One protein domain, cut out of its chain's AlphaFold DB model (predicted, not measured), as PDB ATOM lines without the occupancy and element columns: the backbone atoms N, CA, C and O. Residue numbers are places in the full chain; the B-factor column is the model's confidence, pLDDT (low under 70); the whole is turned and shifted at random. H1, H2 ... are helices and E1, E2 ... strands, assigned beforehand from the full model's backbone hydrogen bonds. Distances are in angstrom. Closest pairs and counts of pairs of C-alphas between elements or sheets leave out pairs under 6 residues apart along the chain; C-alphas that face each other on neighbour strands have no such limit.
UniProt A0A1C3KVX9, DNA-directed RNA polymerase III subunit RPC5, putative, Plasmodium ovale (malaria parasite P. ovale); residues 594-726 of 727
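AT A GLANCE: This is residues 594 to 726 of the 727 residues of the protein "DNA-directed RNA polymerase III subunit RPC5, putative" of Plasmodium ovale (malaria parasite P. ovale) (UniProt A0A1C3KVX9). Two small lobes sit side by side: in the first, helices H1, H2 and H3 pack with the hairpin E1 and E2; in the second, helices H4, H5 and H6 pack with a small sheet of E3, E5 and E4. The short hairpin lies between the lobes, near H4, and the little helix H7 follows the second lobe. The printed part has 133 residues with seven named helices and five named strands, in the order H1 H2 H3 E1 E2 H4 E3 H5 H6 E4 E5 H7, a mixed class of helices and strands; both sheets are antiparallel. It is compact, with a radius of gyration of the C-alphas of 15.9 A, and spans 49 by 37 by 24 A.

HOW THE PARTS SIT: H1, residues 594 to 604, touches H2, residues 611 to 621, at a steep tilt of 64 degrees, opposite ways, closest at the C-alphas of Lys 599 and Ile 618, 7.5 A. H1 also touches H3, residues 629 to 639, at a steep tilt of 67 degrees, the same way, closest at the C-alphas of Glu 597 and Ala 635, 5.4 A. E1, residues 640 to 643, and E2, residues 646 to 649, form a hairpin, with N 641 and O 648 within hydrogen-bond range at 2.9 A. H4, residues 656 to 670, comes to 6.3 A from E1, between the C-alphas of Ile 643 and His 669. H4 is about perpendicular to H5, residues 678 to 689, and touches it, closest at the C-alphas of Ala 663 and Val 685, 5.5 A. H4 touches H6, residues 697 to 707, at a steep tilt of 38 degrees, the same way, closest at the C-alphas of Arg 661 and Ile 703, 6.1 A. E3, residues 675 to 677, and E4, residues 708 to 711, are the edge strands beside E5, residues 714 to 717; N 715 and O 676 are 2.8 A apart, N 709 and O 716 2.8 A. E3, H5, H6 and E4 make a split strand-helix-strand unit, two strands of one sheet that are not neighbours, with helices between them along the chain and E5 between them in the sheet; its crossover is right-handed. H4, H5 and H6 only graze this sheet. H7, residues 721 to 724, touches no helix. Every O i to N i+4 pair is within range in H1, H2, H4, H5 and H6, and 6 of 7 in H3; H7 is too short for one.

IN THESE COORDINATES: H1 begins at C-alpha 594, (128.884, 140.850, 43.269), and H4, 21.7 A long, begins at C-alpha 656, (135.835, 117.283, 29.218). H7 ends at C-alpha 724, (150.771, 144.388, 19.276).

THE WHOLE: The C-alphas farthest apart are those of Asn 624 and Pro 692, 50.2 A. The printed part has no cut, and no link is long. The pLDDT is under 70 at residues 623 to 627 and 724 to 726.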
ATOM      1  N   ARG A 594     129.662 141.923  43.914       73.81
ATOM      2  CA  ARG A 594     128.884 140.850  43.269       73.81
ATOM      3  C   ARG A 594     128.201 141.260  41.963       73.81
ATOM      4  O   ARG A 594     128.076 140.454  41.044       73.81
ATOM      5  N   MET A 595     127.728 142.503  41.867       76.50
ATOM      6  CA  MET A 595     127.154 143.014  40.617       76.50
ATOM      7  C   MET A 595     128.241 143.249  39.573       76.50
ATOM      8  O   MET A 595     128.021 142.988  38.391       76.50
ATOM      9  N   LEU A 596     129.403 143.735  40.015       79.62
ATOM     10  CA  LEU A 596     130.561 143.921  39.152       79.62
ATOM     11  C   LEU A 596     131.066 142.570  38.638       79.62
ATOM     12  O   LEU A 596     131.302 142.417  37.445       79.62
ATOM     13  N   GLU A 597     131.115 141.579  39.525       82.88
ATOM     14  CA  GLU A 597     131.458 140.200  39.210       82.88
ATOM     15  C   GLU A 597     130.549 139.622  38.121       82.88
ATOM     16  O   GLU A 597     131.032 139.131  37.103       82.88
ATOM     17  N   LYS A 598     129.227 139.755  38.275       83.69
ATOM     18  CA  LYS A 598     128.264 139.286  37.272       83.69
ATOM     19  C   LYS A 598     128.496 139.919  35.895       83.69
ATOM     20  O   LYS A 598     128.541 139.206  34.901       83.69
ATOM     21  N   LYS A 599     128.683 141.239  35.836       82.81
ATOM     22  CA  LYS A 599     128.934 141.941  34.568       82.81
ATOM     23  C   LYS A 599     130.233 141.494  33.899       82.81
ATOM     24  O   LYS A 599     130.274 141.324  32.686       82.81
ATOM     25  N   ILE A 600     131.283 141.291  34.694       86.25
ATOM     26  CA  ILE A 600     132.562 140.765  34.206       86.25
ATOM     27  C   ILE A 600     132.372 139.350  33.641       86.25
ATOM     28  O   ILE A 600     132.904 139.055  32.574       86.25
ATOM     29  N   ILE A 601     131.587 138.493  34.307       86.31
ATOM     30  CA  ILE A 601     131.261 137.145  33.813       86.31
ATOM     31  C   ILE A 601     130.536 137.216  32.468       86.31
ATOM     32  O   ILE A 601     130.934 136.513  31.543       86.31
ATOM     33  N   ASP A 602     129.516 138.068  32.347       84.44
ATOM     34  CA  ASP A 602     128.728 138.202  31.118       84.44
ATOM     35  C   ASP A 602     129.607 138.640  29.928       84.44
ATOM     36  O   ASP A 602     129.457 138.120  28.822       84.44
ATOM     37  N   LEU A 603     130.580 139.536  30.155       84.38
ATOM     38  CA  LEU A 603     131.523 139.985  29.121       84.38
ATOM     39  C   LEU A 603     132.591 138.939  28.773       84.38
ATOM     40  O   LEU A 603     132.944 138.787  27.603       84.38
ATOM     41  N   LEU A 604     133.107 138.213  29.769       84.81
ATOM     42  CA  LEU A 604     134.139 137.185  29.586       84.81
ATOM     43  C   LEU A 604     133.571 135.815  29.176       84.81
ATOM     44  O   LEU A 604     134.334 134.879  28.931       84.81
ATOM     45  N   HIS A 605     132.249 135.660  29.087       82.31
ATOM     46  CA  HIS A 605     131.634 134.402  28.682       82.31
ATOM     47  C   HIS A 605     131.990 134.070  27.221       82.31
ATOM     48  O   HIS A 605     131.570 134.760  26.293       82.31
ATOM     49  N   ASN A 606     132.753 132.989  27.011       74.94
ATOM     50  CA  ASN A 606     133.298 132.558  25.711       74.94
ATOM     51  C   ASN A 606     134.181 133.600  24.997       74.94
ATOM     52  O   ASN A 606     134.414 133.487  23.793       74.94
ATOM     53  N   ASN A 607     134.691 134.594  25.730       82.06
ATOM     54  CA  ASN A 607     135.528 135.661  25.199       82.06
ATOM     55  C   ASN A 607     136.778 135.850  26.059       82.06
ATOM     56  O   ASN A 607     136.788 135.580  27.258       82.06
ATOM     57  N   SER A 608     137.828 136.379  25.437       86.44
ATOM     58  CA  SER A 608     138.998 136.887  26.146       86.44
ATOM     59  C   SER A 608     139.260 138.323  25.712       86.44
ATOM     60  O   SER A 608     139.181 138.636  24.520       86.44
ATOM     61  N   ILE A 609     139.468 139.205  26.691       86.81
ATOM     62  CA  ILE A 609     139.440 140.663  26.507       86.81
ATOM     63  C   ILE A 609     140.635 141.291  27.249       86.81
ATOM     64  O   ILE A 609     140.950 140.845  28.358       86.81
ATOM     65  N   PRO A 610     141.318 142.298  26.672       88.50
ATOM     66  CA  PRO A 610     142.329 143.081  27.378       88.50
ATOM     67  C   PRO A 610     141.782 143.806  28.615       88.50
ATOM     68  O   PRO A 610     140.599 144.139  28.669       88.50
ATOM     69  N   PHE A 611     142.638 144.093  29.602       87.12
ATOM     70  CA  PHE A 611     142.216 144.805  30.819       87.12
ATOM     71  C   PHE A 611     141.560 146.161  30.518       87.12
ATOM     72  O   PHE A 611     140.483 146.447  31.042       87.12
ATOM     73  N   ASP A 612     142.187 146.966  29.657       86.25
ATOM     74  CA  ASP A 612     141.734 148.326  29.349       86.25
ATOM     75  C   ASP A 612     140.374 148.316  28.640       86.25
ATOM     76  O   ASP A 612     139.446 149.003  29.064       86.25
ATOM     77  N   ASP A 613     140.206 147.438  27.648       86.62
ATOM     78  CA  ASP A 613     138.943 147.267  26.923       86.62
ATOM     79  C   ASP A 613     137.816 146.758  27.831       86.62
ATOM     80  O   ASP A 613     136.662 147.176  27.699       86.62
ATOM     81  N   LEU A 614     138.137 145.862  28.770       87.25
ATOM     82  CA  LEU A 614     137.181 145.338  29.741       87.25
ATOM     83  C   LEU A 614     136.739 146.435  30.722       87.25
ATOM     84  O   LEU A 614     135.540 146.592  30.976       87.25
ATOM     85  N   TYR A 615     137.691 147.214  31.244       87.44
ATOM     86  CA  TYR A 615     137.415 148.328  32.149       87.44
ATOM     87  C   TYR A 615     136.598 149.421  31.452       87.44
ATOM     88  O   TYR A 615     135.579 149.863  31.990       87.44
ATOM     89  N   ASP A 616     136.969 149.798  30.229       86.50
ATOM     90  CA  ASP A 616     136.259 150.807  29.444       86.50
ATOM     91  C   ASP A 616     134.863 150.353  29.026       86.50
ATOM     92  O   ASP A 616     133.931 151.160  29.044       86.50
ATOM     93  N   SER A 617     134.674 149.075  28.694       84.19
ATOM     94  CA  SER A 617     133.350 148.524  28.369       84.19
ATOM     95  C   SER A 617     132.416 148.590  29.575       84.19
ATOM     96  O   SER A 617     131.293 149.085  29.469       84.19
ATOM     97  N   ILE A 618     132.900 148.201  30.757       83.44
ATOM     98  CA  ILE A 618     132.115 148.269  31.993       83.44
ATOM     99  C   ILE A 618     131.860 149.725  32.398       83.44
ATOM    100  O   ILE A 618     130.742 150.075  32.778       83.44
ATOM    101  N   LYS A 619     132.846 150.612  32.253       82.38
ATOM    102  CA  LYS A 619     132.689 152.046  32.522       82.38
ATOM    103  C   LYS A 619     131.694 152.710  31.560       82.38
ATOM    104  O   LYS A 619     130.893 153.540  31.988       82.38
ATOM    105  N   LYS A 620     131.686 152.316  30.281       80.81
ATOM    106  CA  LYS A 620     130.715 152.774  29.268       80.81
ATOM    107  C   LYS A 620     129.304 152.256  29.529       80.81
ATOM    108  O   LYS A 620     128.352 152.986  29.261       80.81
ATOM    109  N   GLU A 621     129.145 151.038  30.039       72.81
ATOM    110  CA  GLU A 621     127.836 150.521  30.452       72.81
ATOM    111  C   GLU A 621     127.309 151.216  31.708       72.81
ATOM    112  O   GLU A 621     126.108 151.442  31.855       72.81
ATOM    113  N   VAL A 622     128.206 151.556  32.633       70.19
ATOM    114  CA  VAL A 622     127.868 152.110  33.942       70.19
ATOM    115  C   VAL A 622     128.132 153.620  33.963       70.19
ATOM    116  O   VAL A 622     128.826 154.142  34.831       70.19
ATOM    117  N   LYS A 623     127.526 154.349  33.015       57.41
ATOM    118  CA  LYS A 623     127.739 155.800  32.794       57.41
ATOM    119  C   LYS A 623     127.528 156.700  34.027       57.41
ATOM    120  O   LYS A 623     127.940 157.852  33.998       57.41
ATOM    121  N   ASN A 624     126.910 156.187  35.096       51.22
ATOM    122  CA  ASN A 624     126.473 156.953  36.268       51.22
ATOM    123  C   ASN A 624     127.021 156.432  37.614       51.22
ATOM    124  O   ASN A 624     126.522 156.850  38.658       51.22
ATOM    125  N   ILE A 625     127.988 155.501  37.631       60.25
ATOM    126  CA  ILE A 625     128.582 154.995  38.883       60.25
ATOM    127  C   ILE A 625     130.104 155.019  38.780       60.25
ATOM    128  O   ILE A 625     130.678 154.527  37.811       60.25
ATOM    129  N   ASN A 626     130.759 155.591  39.791       61.12
ATOM    130  CA  ASN A 626     132.211 155.644  39.859       61.12
ATOM    131  C   ASN A 626     132.757 154.249  40.209       61.12
ATOM    132  O   ASN A 626     132.624 153.782  41.342       61.12
ATOM    133  N   VAL A 627     133.323 153.552  39.221       69.81
ATOM    134  CA  VAL A 627     133.955 152.245  39.430       69.81
ATOM    135  C   VAL A 627     135.377 152.470  39.937       69.81
ATOM    136  O   VAL A 627     136.296 152.735  39.160       69.81
ATOM    137  N   ASP A 628     135.544 152.350  41.254       76.00
ATOM    138  CA  ASP A 628     136.850 152.343  41.914       76.00
ATOM    139  C   ASP A 628     137.726 151.220  41.334       76.00
ATOM    140  O   ASP A 628     137.350 150.043  41.368       76.00
ATOM    141  N   ILE A 629     138.900 151.581  40.807       80.75
ATOM    142  CA  ILE A 629     139.809 150.648  40.129       80.75
ATOM    143  C   ILE A 629     140.253 149.510  41.056       80.75
ATOM    144  O   ILE A 629     140.393 148.374  40.617       80.75
ATOM    145  N   GLN A 630     140.376 149.781  42.360       80.56
ATOM    146  CA  GLN A 630     140.721 148.777  43.370       80.56
ATOM    147  C   GLN A 630     139.621 147.716  43.506       80.56
ATOM    148  O   GLN A 630     139.898 146.519  43.558       80.56
ATOM    149  N   SER A 631     138.358 148.151  43.498       80.69
ATOM    150  CA  SER A 631     137.199 147.253  43.586       80.69
ATOM    151  C   SER A 631     137.017 146.449  42.296       80.69
ATOM    152  O   SER A 631     136.635 145.281  42.342       80.69
ATOM    153  N   PHE A 632     137.339 147.050  41.147       85.88
ATOM    154  CA  PHE A 632     137.353 146.376  39.851       85.88
ATOM    155  C   PHE A 632     138.400 145.272  39.776       85.88
ATOM    156  O   PHE A 632     138.066 144.140  39.443       85.88
ATOM    157  N   VAL A 633     139.643 145.578  40.150       85.31
ATOM    158  CA  VAL A 633     140.731 144.594  40.183       85.31
ATOM    159  C   VAL A 633     140.406 143.463  41.162       85.31
ATOM    160  O   VAL A 633     140.636 142.299  40.845       85.31
ATOM    161  N   GLN A 634     139.809 143.773  42.317       85.38
ATOM    162  CA  GLN A 634     139.365 142.755  43.270       85.38
ATOM    163  C   GLN A 634     138.294 141.826  42.674       85.38
ATOM    164  O   GLN A 634     138.443 140.609  42.751       85.38
ATOM    165  N   ALA A 635     137.244 142.377  42.056       85.69
ATOM    166  CA  ALA A 635     136.200 141.585  41.403       85.69
ATOM    167  C   ALA A 635     136.764 140.735  40.253       85.69
ATOM    168  O   ALA A 635     136.427 139.563  40.114       85.69
ATOM    169  N   LEU A 636     137.671 141.301  39.456       88.12
ATOM    170  CA  LEU A 636     138.287 140.613  38.329       88.12
ATOM    171  C   LEU A 636     139.178 139.445  38.787       88.12
ATOM    172  O   LEU A 636     139.082 138.358  38.226       88.12
ATOM    173  N   ASN A 637     139.957 139.615  39.860       86.69
ATOM    174  CA  ASN A 637     140.776 138.548  40.452       86.69
ATOM    175  C   ASN A 637     139.947 137.415  41.086       86.69
ATOM    176  O   ASN A 637     140.414 136.277  41.171       86.69
ATOM    177  N   ASN A 638     138.721 137.698  41.531       85.06
ATOM    178  CA  ASN A 638     137.837 136.670  42.086       85.06
ATOM    179  C   ASN A 638     137.331 135.690  41.015       85.06
ATOM    180  O   ASN A 638     137.028 134.538  41.335       85.06
ATOM    181  N   ILE A 639     137.247 136.120  39.753       85.50
ATOM    182  CA  ILE A 639     136.540 135.384  38.694       85.50
ATOM    183  C   ILE A 639     137.443 135.023  37.512       85.50
ATOM    184  O   ILE A 639     137.189 134.047  36.813       85.50
ATOM    185  N   GLY A 640     138.465 135.826  37.238       85.56
ATOM    186  CA  GLY A 640     139.263 135.741  36.026       85.56
ATOM    187  C   GLY A 640     140.705 135.330  36.285       85.56
ATOM    188  O   GLY A 640     141.263 135.523  37.363       85.56
ATOM    189  N   THR A 641     141.325 134.794  35.244       86.88
ATOM    190  CA  THR A 641     142.773 134.593  35.129       86.88
ATOM    191  C   THR A 641     143.267 135.325  33.886       86.88
ATOM    192  O   THR A 641     142.480 135.576  32.971       86.88
ATOM    193  N   HIS A 642     144.551 135.681  33.838       88.94
ATOM    194  CA  HIS A 642     145.104 136.436  32.715       88.94
ATOM    195  C   HIS A 642     146.455 135.901  32.238       88.94
ATOM    196  O   HIS A 642     147.223 135.336  33.016       88.94
ATOM    197  N   ILE A 643     146.740 136.101  30.949       87.38
ATOM    198  CA  ILE A 643     148.041 135.849  30.308       87.38
ATOM    199  C   ILE A 643     148.340 137.046  29.400       87.38
ATOM    200  O   ILE A 643     147.512 137.404  28.567       87.38
ATOM    201  N   ASN A 644     149.506 137.677  29.566       85.06
ATOM    202  CA  ASN A 644     149.963 138.849  28.799       85.06
ATOM    203  C   ASN A 644     148.879 139.929  28.547       85.06
ATOM    204  O   ASN A 644     148.603 140.307  27.407       85.06
ATOM    205  N   ASN A 645     148.259 140.418  29.629       84.69
ATOM    206  CA  ASN A 645     147.179 141.422  29.644       84.69
ATOM    207  C   ASN A 645     145.824 140.984  29.043       84.69
ATOM    208  O   ASN A 645     144.916 141.801  28.947       84.69
ATOM    209  N   ILE A 646     145.649 139.711  28.678       88.19
ATOM    210  CA  ILE A 646     144.364 139.165  28.218       88.19
ATOM    211  C   ILE A 646     143.685 138.408  29.357       88.19
ATOM    212  O   ILE A 646     144.243 137.431  29.859       88.19
ATOM    213  N   TRP A 647     142.479 138.836  29.730       90.06
ATOM    214  CA  TRP A 647     141.662 138.233  30.783       90.06
ATOM    215  C   TRP A 647     140.643 137.245  30.221       90.06
ATOM    216  O   TRP A 647     140.071 137.459  29.152       90.06
ATOM    217  N   PHE A 648     140.400 136.168  30.964       89.12
ATOM    218  CA  PHE A 648     139.421 135.130  30.640       89.12
ATOM    219  C   PHE A 648     138.863 134.483  31.913       89.12
ATOM    220  O   PHE A 648     139.467 134.547  32.985       89.12
ATOM    221  N   LEU A 649     137.691 133.854  31.796       88.50
ATOM    222  CA  LEU A 649     136.957 133.302  32.935       88.50
ATOM    223  C   LEU A 649     137.665 132.085  33.559       88.50
ATOM    224  O   LEU A 649     138.027 131.143  32.841       88.50
ATOM    225  N   ARG A 650     137.796 132.063  34.892       85.44
ATOM    226  CA  ARG A 650     138.240 130.894  35.664       85.44
ATOM    227  C   ARG A 650     137.065 129.937  35.849       85.44
ATOM    228  O   ARG A 650     136.049 130.297  36.436       85.44
ATOM    229  N   ILE A 651     137.209 128.712  35.349       81.56
ATOM    230  CA  ILE A 651     136.183 127.669  35.451       81.56
ATOM    231  C   ILE A 651     136.804 126.447  36.129       81.56
ATOM    232  O   ILE A 651     137.761 125.874  35.612       81.56
ATOM    233  N   GLU A 652     136.243 126.048  37.271       71.44
ATOM    234  CA  GLU A 652     136.747 124.935  38.100       71.44
ATOM    235  C   GLU A 652     136.015 123.601  37.845       71.44
ATOM    236  O   GLU A 652     136.416 122.563  38.356       71.44
ATOM    237  N   ASN A 653     134.953 123.592  37.030       74.19
ATOM    238  CA  ASN A 653     134.174 122.380  36.754       74.19
ATOM    239  C   ASN A 653     134.942 121.382  35.868       74.19
ATOM    240  O   ASN A 653     135.374 121.743  34.772       74.19
ATOM    241  N   GLU A 654     134.983 120.106  36.260       72.62
ATOM    242  CA  GLU A 654     135.724 119.023  35.583       72.62
ATOM    243  C   GLU A 654     135.027 118.419  34.342       72.62
ATOM    244  O   GLU A 654     135.042 117.208  34.126       72.62
ATOM    245  N   THR A 655     134.404 119.233  33.491       83.25
ATOM    246  CA  THR A 655     133.877 118.723  32.213       83.25
ATOM    247  C   THR A 655     135.012 118.493  31.212       83.25
ATOM    248  O   THR A 655     136.018 119.203  31.231       83.25
ATOM    249  N   GLU A 656     134.849 117.547  30.284       78.25
ATOM    250  CA  GLU A 656     135.835 117.283  29.218       78.25
ATOM    251  C   GLU A 656     136.153 118.540  28.383       78.25
ATOM    252  O   GLU A 656     137.305 118.804  28.039       78.25
ATOM    253  N   PHE A 657     135.145 119.388  28.146       85.00
ATOM    254  CA  PHE A 657     135.316 120.695  27.509       85.00
ATOM    255  C   PHE A 657     136.239 121.620  28.317       85.00
ATOM    256  O   PHE A 657     137.158 122.221  27.762       85.00
ATOM    257  N   ASN A 658     136.040 121.707  29.636       85.62
ATOM    258  CA  ASN A 658     136.841 122.566  30.507       85.62
ATOM    259  C   ASN A 658     138.261 122.030  30.713       85.62
ATOM    260  O   ASN A 658     139.197 122.824  30.769       85.62
ATOM    261  N   LYS A 659     138.450 120.704  30.769       85.62
ATOM    262  CA  LYS A 659     139.786 120.081  30.794       85.62
ATOM    263  C   LYS A 659     140.588 120.473  29.552       85.62
ATOM    264  O   LYS A 659     141.729 120.911  29.676       85.62
ATOM    265  N   CYS A 660     139.962 120.405  28.374       85.69
ATOM    266  CA  CYS A 660     140.554 120.864  27.118       85.69
ATOM    267  C   CYS A 660     140.854 122.370  27.122       85.69
ATOM    268  O   CYS A 660     141.971 122.782  26.810       85.69
ATOM    269  N   ARG A 661     139.891 123.195  27.545       89.00
ATOM    270  CA  ARG A 661     140.057 124.650  27.675       89.00
ATOM    271  C   ARG A 661     141.240 125.017  28.578       89.00
ATOM    272  O   ARG A 661     142.086 125.819  28.192       89.00
ATOM    273  N   ASN A 662     141.337 124.386  29.747       87.75
ATOM    274  CA  ASN A 662     142.408 124.618  30.716       87.75
ATOM    275  C   ASN A 662     143.774 124.139  30.198       87.75
ATOM    276  O   ASN A 662     144.784 124.788  30.464       87.75
ATOM    277  N   ALA A 663     143.816 123.060  29.408       87.25
ATOM    278  CA  ALA A 663     145.035 122.606  28.737       87.25
ATOM    279  C   ALA A 663     145.565 123.650  27.737       87.25
ATOM    280  O   ALA A 663     146.758 123.958  27.735       87.25
ATOM    281  N   VAL A 664     144.675 124.245  26.930       87.81
ATOM    282  CA  VAL A 664     145.029 125.319  25.981       87.81
ATOM    283  C   VAL A 664     145.523 126.569  26.717       87.81
ATOM    284  O   VAL A 664     146.510 127.171  26.300       87.81
ATOM    285  N   ILE A 665     144.886 126.938  27.832       88.25
ATOM    286  CA  ILE A 665     145.335 128.046  28.688       88.25
ATOM    287  C   ILE A 665     146.751 127.779  29.219       88.25
ATOM    288  O   ILE A 665     147.620 128.641  29.110       88.25
ATOM    289  N   ASN A 666     147.007 126.581  29.756       87.12
ATOM    290  CA  ASN A 666     148.303 126.248  30.347       87.12
ATOM    291  C   ASN A 666     149.435 126.205  29.304       87.12
ATOM    292  O   ASN A 666     150.557 126.631  29.572       87.12
ATOM    293  N   MET A 667     149.129 125.765  28.081       86.75
ATOM    294  CA  MET A 667     150.067 125.809  26.956       86.75
ATOM    295  C   MET A 667     150.600 127.232  26.713       86.75
ATOM    296  O   MET A 667     151.812 127.429  26.626       86.75
ATOM    297  N   TYR A 668     149.715 128.231  26.652       86.44
ATOM    298  CA  TYR A 668     150.117 129.628  26.441       86.44
ATOM    299  C   TYR A 668     150.606 130.330  27.709       86.44
ATOM    300  O   TYR A 668     151.288 131.347  27.604       86.44
ATOM    301  N   HIS A 669     150.318 129.791  28.893       84.62
ATOM    302  CA  HIS A 669     150.899 130.284  30.139       84.62
ATOM    303  C   HIS A 669     152.424 130.097  30.149       84.62
ATOM    304  O   HIS A 669     153.154 131.003  30.543       84.62
ATOM    305  N   ASN A 670     152.903 128.963  29.626       81.88
ATOM    306  CA  ASN A 670     154.333 128.664  29.528       81.88
ATOM    307  C   ASN A 670     155.026 129.426  28.387       81.88
ATOM    308  O   ASN A 670     156.178 129.829  28.529       81.88
ATOM    309  N   ASN A 671     154.349 129.621  27.249       84.00
ATOM    310  CA  ASN A 671     154.898 130.378  26.122       84.00
ATOM    311  C   ASN A 671     153.795 131.070  25.299       84.00
ATOM    312  O   ASN A 671     153.267 130.514  24.330       84.00
ATOM    313  N   HIS A 672     153.484 132.313  25.665       81.81
ATOM    314  CA  HIS A 672     152.421 133.128  25.062       81.81
ATOM    315  C   HIS A 672     152.721 133.585  23.622       81.81
ATOM    316  O   HIS A 672     151.793 133.917  22.885       81.81
ATOM    317  N   ASN A 673     153.988 133.552  23.195       84.62
ATOM    318  CA  ASN A 673     154.411 133.920  21.840       84.62
ATOM    319  C   ASN A 673     154.499 132.715  20.882       84.62
ATOM    320  O   ASN A 673     154.905 132.868  19.729       84.62
ATOM    321  N   SER A 674     154.083 131.525  21.329       83.81
ATOM    322  CA  SER A 674     154.034 130.324  20.490       83.81
ATOM    323  C   SER A 674     153.084 130.504  19.305       83.81
ATOM    324  O   SER A 674     151.957 130.979  19.456       83.81
ATOM    325  N   ILE A 675     153.526 130.071  18.125       87.25
ATOM    326  CA  ILE A 675     152.735 130.067  16.892       87.25
ATOM    327  C   ILE A 675     152.607 128.617  16.451       87.25
ATOM    328  O   ILE A 675     153.571 128.038  15.950       87.25
ATOM    329  N   LEU A 676     151.423 128.041  16.640       88.38
ATOM    330  CA  LEU A 676     151.222 126.599  16.514       88.38
ATOM    331  C   LEU A 676     150.189 126.266  15.438       88.38
ATOM    332  O   LEU A 676     149.223 127.002  15.208       88.38
ATOM    333  N   SER A 677     150.377 125.135  14.764       90.38
ATOM    334  CA  SER A 677     149.343 124.557  13.906       90.38
ATOM    335  C   SER A 677     148.259 123.874  14.749       90.38
ATOM    336  O   SER A 677     148.483 123.473  15.890       90.38
ATOM    337  N   LYS A 678     147.056 123.687  14.187       87.81
ATOM    338  CA  LYS A 678     145.957 123.002  14.898       87.81
ATOM    339  C   LYS A 678     146.363 121.607  15.396       87.81
ATOM    340  O   LYS A 678     145.948 121.208  16.476       87.81
ATOM    341  N   ARG A 679     147.168 120.883  14.607       87.31
ATOM    342  CA  ARG A 679     147.657 119.534  14.936       87.31
ATOM    343  C   ARG A 679     148.627 119.560  16.118       87.31
ATOM    344  O   ARG A 679     148.502 118.739  17.012       87.31
ATOM    345  N   GLU A 680     149.534 120.534  16.152       88.38
ATOM    346  CA  GLU A 680     150.461 120.718  17.278       88.38
ATOM    347  C   GLU A 680     149.715 121.027  18.579       88.38
ATOM    348  O   GLU A 680     150.026 120.442  19.612       88.38
ATOM    349  N   ILE A 681     148.688 121.885  18.523       89.31
ATOM    350  CA  ILE A 681     147.876 122.211  19.705       89.31
ATOM    351  C   ILE A 681     147.144 120.967  20.218       89.31
ATOM    352  O   ILE A 681     147.137 120.730  21.422       89.31
ATOM    353  N   ILE A 682     146.560 120.155  19.328       88.50
ATOM    354  CA  ILE A 682     145.888 118.905  19.720       88.50
ATOM    355  C   ILE A 682     146.874 117.969  20.431       88.50
ATOM    356  O   ILE A 682     146.578 117.532  21.537       88.50
ATOM    357  N   ASN A 683     148.070 117.753  19.874       87.56
ATOM    358  CA  ASN A 683     149.077 116.877  20.481       87.56
ATOM    359  C   ASN A 683     149.501 117.352  21.886       87.56
ATOM    360  O   ASN A 683     149.649 116.544  22.804       87.56
ATOM    361  N   ILE A 684     149.683 118.665  22.075       86.44
ATOM    362  CA  ILE A 684     150.041 119.248  23.381       86.44
ATOM    363  C   ILE A 684     148.890 119.087  24.382       86.44
ATOM    364  O   ILE A 684     149.116 118.732  25.540       86.44
ATOM    365  N   VAL A 685     147.652 119.307  23.937       87.62
ATOM    366  CA  VAL A 685     146.451 119.154  24.764       87.62
ATOM    367  C   VAL A 685     146.247 117.694  25.181       87.62
ATOM    368  O   VAL A 685     146.015 117.435  26.359       87.62
ATOM    369  N   GLU A 686     146.393 116.735  24.268       88.12
ATOM    370  CA  GLU A 686     146.284 115.298  24.568       88.12
ATOM    371  C   GLU A 686     147.384 114.826  25.526       88.12
ATOM    372  O   GLU A 686     147.119 114.056  26.450       88.12
ATOM    373  N   THR A 687     148.601 115.362  25.383       87.69
ATOM    374  CA  THR A 687     149.710 115.102  26.316       87.69
ATOM    375  C   THR A 687     149.395 115.630  27.719       87.69
ATOM    376  O   THR A 687     149.683 114.967  28.715       87.69
ATOM    377  N   TYR A 688     148.772 116.808  27.811       84.62
ATOM    378  CA  TYR A 688     148.385 117.413  29.084       84.62
ATOM    379  C   TYR A 688     147.232 116.662  29.772       84.62
ATOM    380  O   TYR A 688     147.272 116.446  30.983       84.62
ATOM    381  N   ILE A 689     146.220 116.238  29.008       84.81
ATOM    382  CA  ILE A 689     145.045 115.513  29.525       84.81
ATOM    383  C   ILE A 689     145.367 114.025  29.776       84.81
ATOM    384  O   ILE A 689     144.685 113.376  30.568       84.81
ATOM    385  N   LYS A 690     146.441 113.495  29.170       83.69
ATOM    386  CA  LYS A 690     146.834 112.072  29.191       83.69
ATOM    387  C   LYS A 690     145.769 111.144  28.591       83.69
ATOM    388  O   LYS A 690     145.682 109.973  28.956       83.69
ATOM    389  N   SER A 691     144.955 111.662  27.675       82.25
ATOM    390  CA  SER A 691     143.927 110.919  26.944       82.25
ATOM    391  C   SER A 691     143.701 111.543  25.561       82.25
ATOM    392  O   SER A 691     143.965 112.737  25.393       82.25
ATOM    393  N   PRO A 692     143.184 110.781  24.577       81.31
ATOM    394  CA  PRO A 692     142.812 111.341  23.282       81.31
ATOM    395  C   PRO A 692     141.657 112.339  23.418       81.31
ATOM    396  O   PRO A 692     140.821 112.228  24.323       81.31
ATOM    397  N   LEU A 693     141.597 113.310  22.507       81.56
ATOM    398  CA  LEU A 693     140.577 114.353  22.520       81.56
ATOM    399  C   LEU A 693     139.199 113.781  22.127       81.56
ATOM    400  O   LEU A 693     138.961 113.434  20.973       81.56
ATOM    401  N   THR A 694     138.259 113.716  23.073       81.81
ATOM    402  CA  THR A 694     136.899 113.176  22.852       81.81
ATOM    403  C   THR A 694     135.871 114.234  22.435       81.81
ATOM    404  O   THR A 694     134.743 113.896  22.072       81.81
ATOM    405  N   ILE A 695     136.232 115.523  22.478       85.56
ATOM    406  CA  ILE A 695     135.306 116.613  22.151       85.56
ATOM    407  C   ILE A 695     135.140 116.786  20.628       85.56
ATOM    408  O   ILE A 695     136.124 116.742  19.890       85.56
ATOM    409  N   PRO A 696     133.916 117.056  20.129       88.12
ATOM    410  CA  PRO A 696     133.710 117.334  18.710       88.12
ATOM    411  C   PRO A 696     134.479 118.574  18.225       88.12
ATOM    412  O   PRO A 696     134.569 119.584  18.927       88.12
ATOM    413  N   ASP A 697     134.946 118.548  16.971       85.06
ATOM    414  CA  ASP A 697     135.808 119.591  16.384       85.06
ATOM    415  C   ASP A 697     135.201 121.007  16.412       85.06
ATOM    416  O   ASP A 697     135.902 122.019  16.454       85.06
ATOM    417  N   ILE A 698     133.871 121.102  16.388       86.06
ATOM    418  CA  ILE A 698     133.142 122.372  16.504       86.06
ATOM    419  C   ILE A 698     133.408 123.023  17.869       86.06
ATOM    420  O   ILE A 698     133.720 124.211  17.925       86.06
ATOM    421  N   TYR A 699     133.361 122.249  18.955       86.25
ATOM    422  CA  TYR A 699     133.618 122.752  20.304       86.25
ATOM    423  C   TYR A 699     135.089 123.112  20.498       86.25
ATOM    424  O   TYR A 699     135.386 124.161  21.065       86.25
ATOM    425  N   PHE A 700     136.008 122.313  19.949       88.56
ATOM    426  CA  PHE A 700     137.436 122.628  19.995       88.56
ATOM    427  C   PHE A 700     137.765 123.930  19.249       88.56
ATOM    428  O   PHE A 700     138.501 124.776  19.752       88.56
ATOM    429  N   ARG A 701     137.152 124.161  18.081       87.12
ATOM    430  CA  ARG A 701     137.290 125.439  17.362       87.12
ATOM    431  C   ARG A 701     136.737 126.623  18.149       87.12
ATOM    432  O   ARG A 701     137.303 127.706  18.040       87.12
ATOM    433  N   ASN A 702     135.677 126.443  18.933       88.19
ATOM    434  CA  ASN A 702     135.155 127.508  19.793       88.19
ATOM    435  C   ASN A 702     136.141 127.865  20.912       88.19
ATOM    436  O   ASN A 702     136.387 129.048  21.126       88.19
ATOM    437  N   ILE A 703     136.786 126.869  21.532       88.25
ATOM    438  CA  ILE A 703     137.875 127.093  22.500       88.25
ATOM    439  C   ILE A 703     139.023 127.865  21.832       88.25
ATOM    440  O   ILE A 703     139.506 128.859  22.362       88.25
ATOM    441  N   LEU A 704     139.439 127.469  20.625       89.12
ATOM    442  CA  LEU A 704     140.497 128.191  19.912       89.12
ATOM    443  C   LEU A 704     140.088 129.620  19.532       89.12
ATOM    444  O   LEU A 704     140.928 130.509  19.592       89.12
ATOM    445  N   LYS A 705     138.825 129.875  19.177       88.06
ATOM    446  CA  LYS A 705     138.315 131.235  18.915       88.06
ATOM    447  C   LYS A 705     138.292 132.108  20.173       88.06
ATOM    448  O   LYS A 705     138.461 133.327  20.074       88.06
ATOM    449  N   GLU A 706     138.097 131.502  21.342       88.88
ATOM    450  CA  GLU A 706     138.138 132.203  22.625       88.88
ATOM    451  C   GLU A 706     139.534 132.803  22.870       88.88
ATOM    452  O   GLU A 706     139.623 133.998  23.155       88.88
ATOM    453  N   PHE A 707     140.619 132.044  22.665       88.50
ATOM    454  CA  PHE A 707     141.989 132.453  23.044       88.50
ATOM    455  C   PHE A 707     142.906 132.875  21.893       88.50
ATOM    456  O   PHE A 707     143.870 133.605  22.119       88.50
ATOM    457  N   CYS A 708     142.643 132.422  20.669       89.44
ATOM    458  CA  CYS A 708     143.570 132.542  19.548       89.44
ATOM    459  C   CYS A 708     142.982 133.337  18.377       89.44
ATOM    460  O   CYS A 708     141.771 133.402  18.165       89.44
ATOM    461  N   VAL A 709     143.878 133.881  17.559       88.88
ATOM    462  CA  VAL A 709     143.612 134.447  16.237       88.88
ATOM    463  C   VAL A 709     144.268 133.544  15.198       88.88
ATOM    464  O   VAL A 709     145.435 133.175  15.327       88.88
ATOM    465  N   GLN A 710     143.522 133.171  14.161       88.50
ATOM    466  CA  GLN A 710     144.049 132.358  13.070       88.50
ATOM    467  C   GLN A 710     144.654 133.264  11.986       88.50
ATOM    468  O   GLN A 710     143.958 134.113  11.434       88.50
ATOM    469  N   ARG A 711     145.935 133.068  11.649       85.94
ATOM    470  CA  ARG A 711     146.612 133.718  10.511       85.94
ATOM    471  C   ARG A 711     147.425 132.684   9.740       85.94
ATOM    472  O   ARG A 711     148.153 131.897  10.338       85.94
ATOM    473  N   ASN A 712     147.297 132.666   8.413       82.75
ATOM    474  CA  ASN A 712     148.047 131.769   7.518       82.75
ATOM    475  C   ASN A 712     148.003 130.282   7.940       82.75
ATOM    476  O   ASN A 712     149.010 129.581   7.901       82.75
ATOM    477  N   GLY A 713     146.843 129.805   8.408       81.19
ATOM    478  CA  GLY A 713     146.665 128.415   8.851       81.19
ATOM    479  C   GLY A 713     147.277 128.070  10.217       81.19
ATOM    480  O   GLY A 713     147.126 126.934  10.668       81.19
ATOM    481  N   LYS A 714     147.907 129.031  10.902       87.19
ATOM    482  CA  LYS A 714     148.446 128.891  12.261       87.19
ATOM    483  C   LYS A 714     147.618 129.694  13.264       87.19
ATOM    484  O   LYS A 714     146.935 130.650  12.896       87.19
ATOM    485  N   TYR A 715     147.667 129.288  14.525       89.81
ATOM    486  CA  TYR A 715     146.977 129.940  15.633       89.81
ATOM    487  C   TYR A 715     147.993 130.698  16.482       89.81
ATOM    488  O   TYR A 715     148.999 130.133  16.909       89.81
ATOM    489  N   LEU A 716     147.715 131.980  16.701       89.75
ATOM    490  CA  LEU A 716     148.470 132.859  17.585       89.75
ATOM    491  C   LEU A 716     147.589 133.202  18.781       89.75
ATOM    492  O   LEU A 716     146.408 133.487  18.597       89.75
ATOM    493  N   PHE A 717     148.141 133.214  19.990       90.00
ATOM    494  CA  PHE A 717     147.414 133.709  21.158       90.00
ATOM    495  C   PHE A 717     147.039 135.187  20.975       90.00
ATOM    496  O   PHE A 717     147.827 135.965  20.441       90.00
ATOM    497  N   LYS A 718     145.850 135.601  21.427       86.81
ATOM    498  CA  LYS A 718     145.390 137.002  21.325       86.81
ATOM    499  C   LYS A 718     146.323 137.993  22.028       86.81
ATOM    500  O   LYS A 718     146.440 139.129  21.591       86.81
ATOM    501  N   GLY A 719     147.016 137.548  23.075       82.38
ATOM    502  CA  GLY A 719     148.052 138.312  23.765       82.38
ATOM    503  C   GLY A 719     149.461 138.077  23.220       82.38
ATOM    504  O   GLY A 719     150.400 138.200  23.988       82.38
ATOM    505  N   ASN A 720     149.651 137.661  21.967       85.31
ATOM    506  CA  ASN A 720     150.988 137.510  21.381       85.31
ATOM    507  C   ASN A 720     151.586 138.894  21.060       85.31
ATOM    508  O   ASN A 720     150.914 139.744  20.473       85.31
ATOM    509  N   ASP A 721     152.849 139.126  21.413       80.81
ATOM    510  CA  ASP A 721     153.503 140.429  21.233       80.81
ATOM    511  C   ASP A 721     153.644 140.824  19.754       80.81
ATOM    512  O   ASP A 721     153.608 142.007  19.417       80.81
ATOM    513  N   GLN A 722     153.702 139.845  18.844       77.56
ATOM    514  CA  GLN A 722     153.722 140.084  17.396       77.56
ATOM    515  C   GLN A 722     152.404 140.653  16.853       77.56
ATOM    516  O   GLN A 722     152.372 141.171  15.738       77.56
ATOM    517  N   LEU A 723     151.305 140.544  17.609       74.12
ATOM    518  CA  LEU A 723     150.029 141.166  17.250       74.12
ATOM    519  C   LEU A 723     149.969 142.634  17.693       74.12
ATOM    520  O   LEU A 723     149.299 143.419  17.031       74.12
ATOM    521  N   LYS A 724     150.696 143.010  18.757       64.44
ATOM    522  CA  LYS A 724     150.771 144.388  19.276       64.44
ATOM    523  C   LYS A 724     151.671 145.296  18.431       64.44
ATOM    524  O   LYS A 724     151.475 146.501  18.412       64.44
ATOM    525  N   SER A 725     152.650 144.737  17.717       55.47
ATOM    526  CA  SER A 725     153.551 145.499  16.835       55.47
ATOM    527  C   SER A 725     152.942 145.872  15.475       55.47
ATOM    528  O   SER A 725     153.609 146.513  14.665       55.47
ATOM    529  N   GLN A 726     151.695 145.470  15.206       48.69
ATOM    530  CA  GLN A 726     150.978 145.730  13.951       48.69
ATOM    531  C   GLN A 726     149.647 146.481  14.143       48.69
ATOM    532  O   GLN A 726     148.916 146.645  13.166       48.69
TER     533      GLN A 726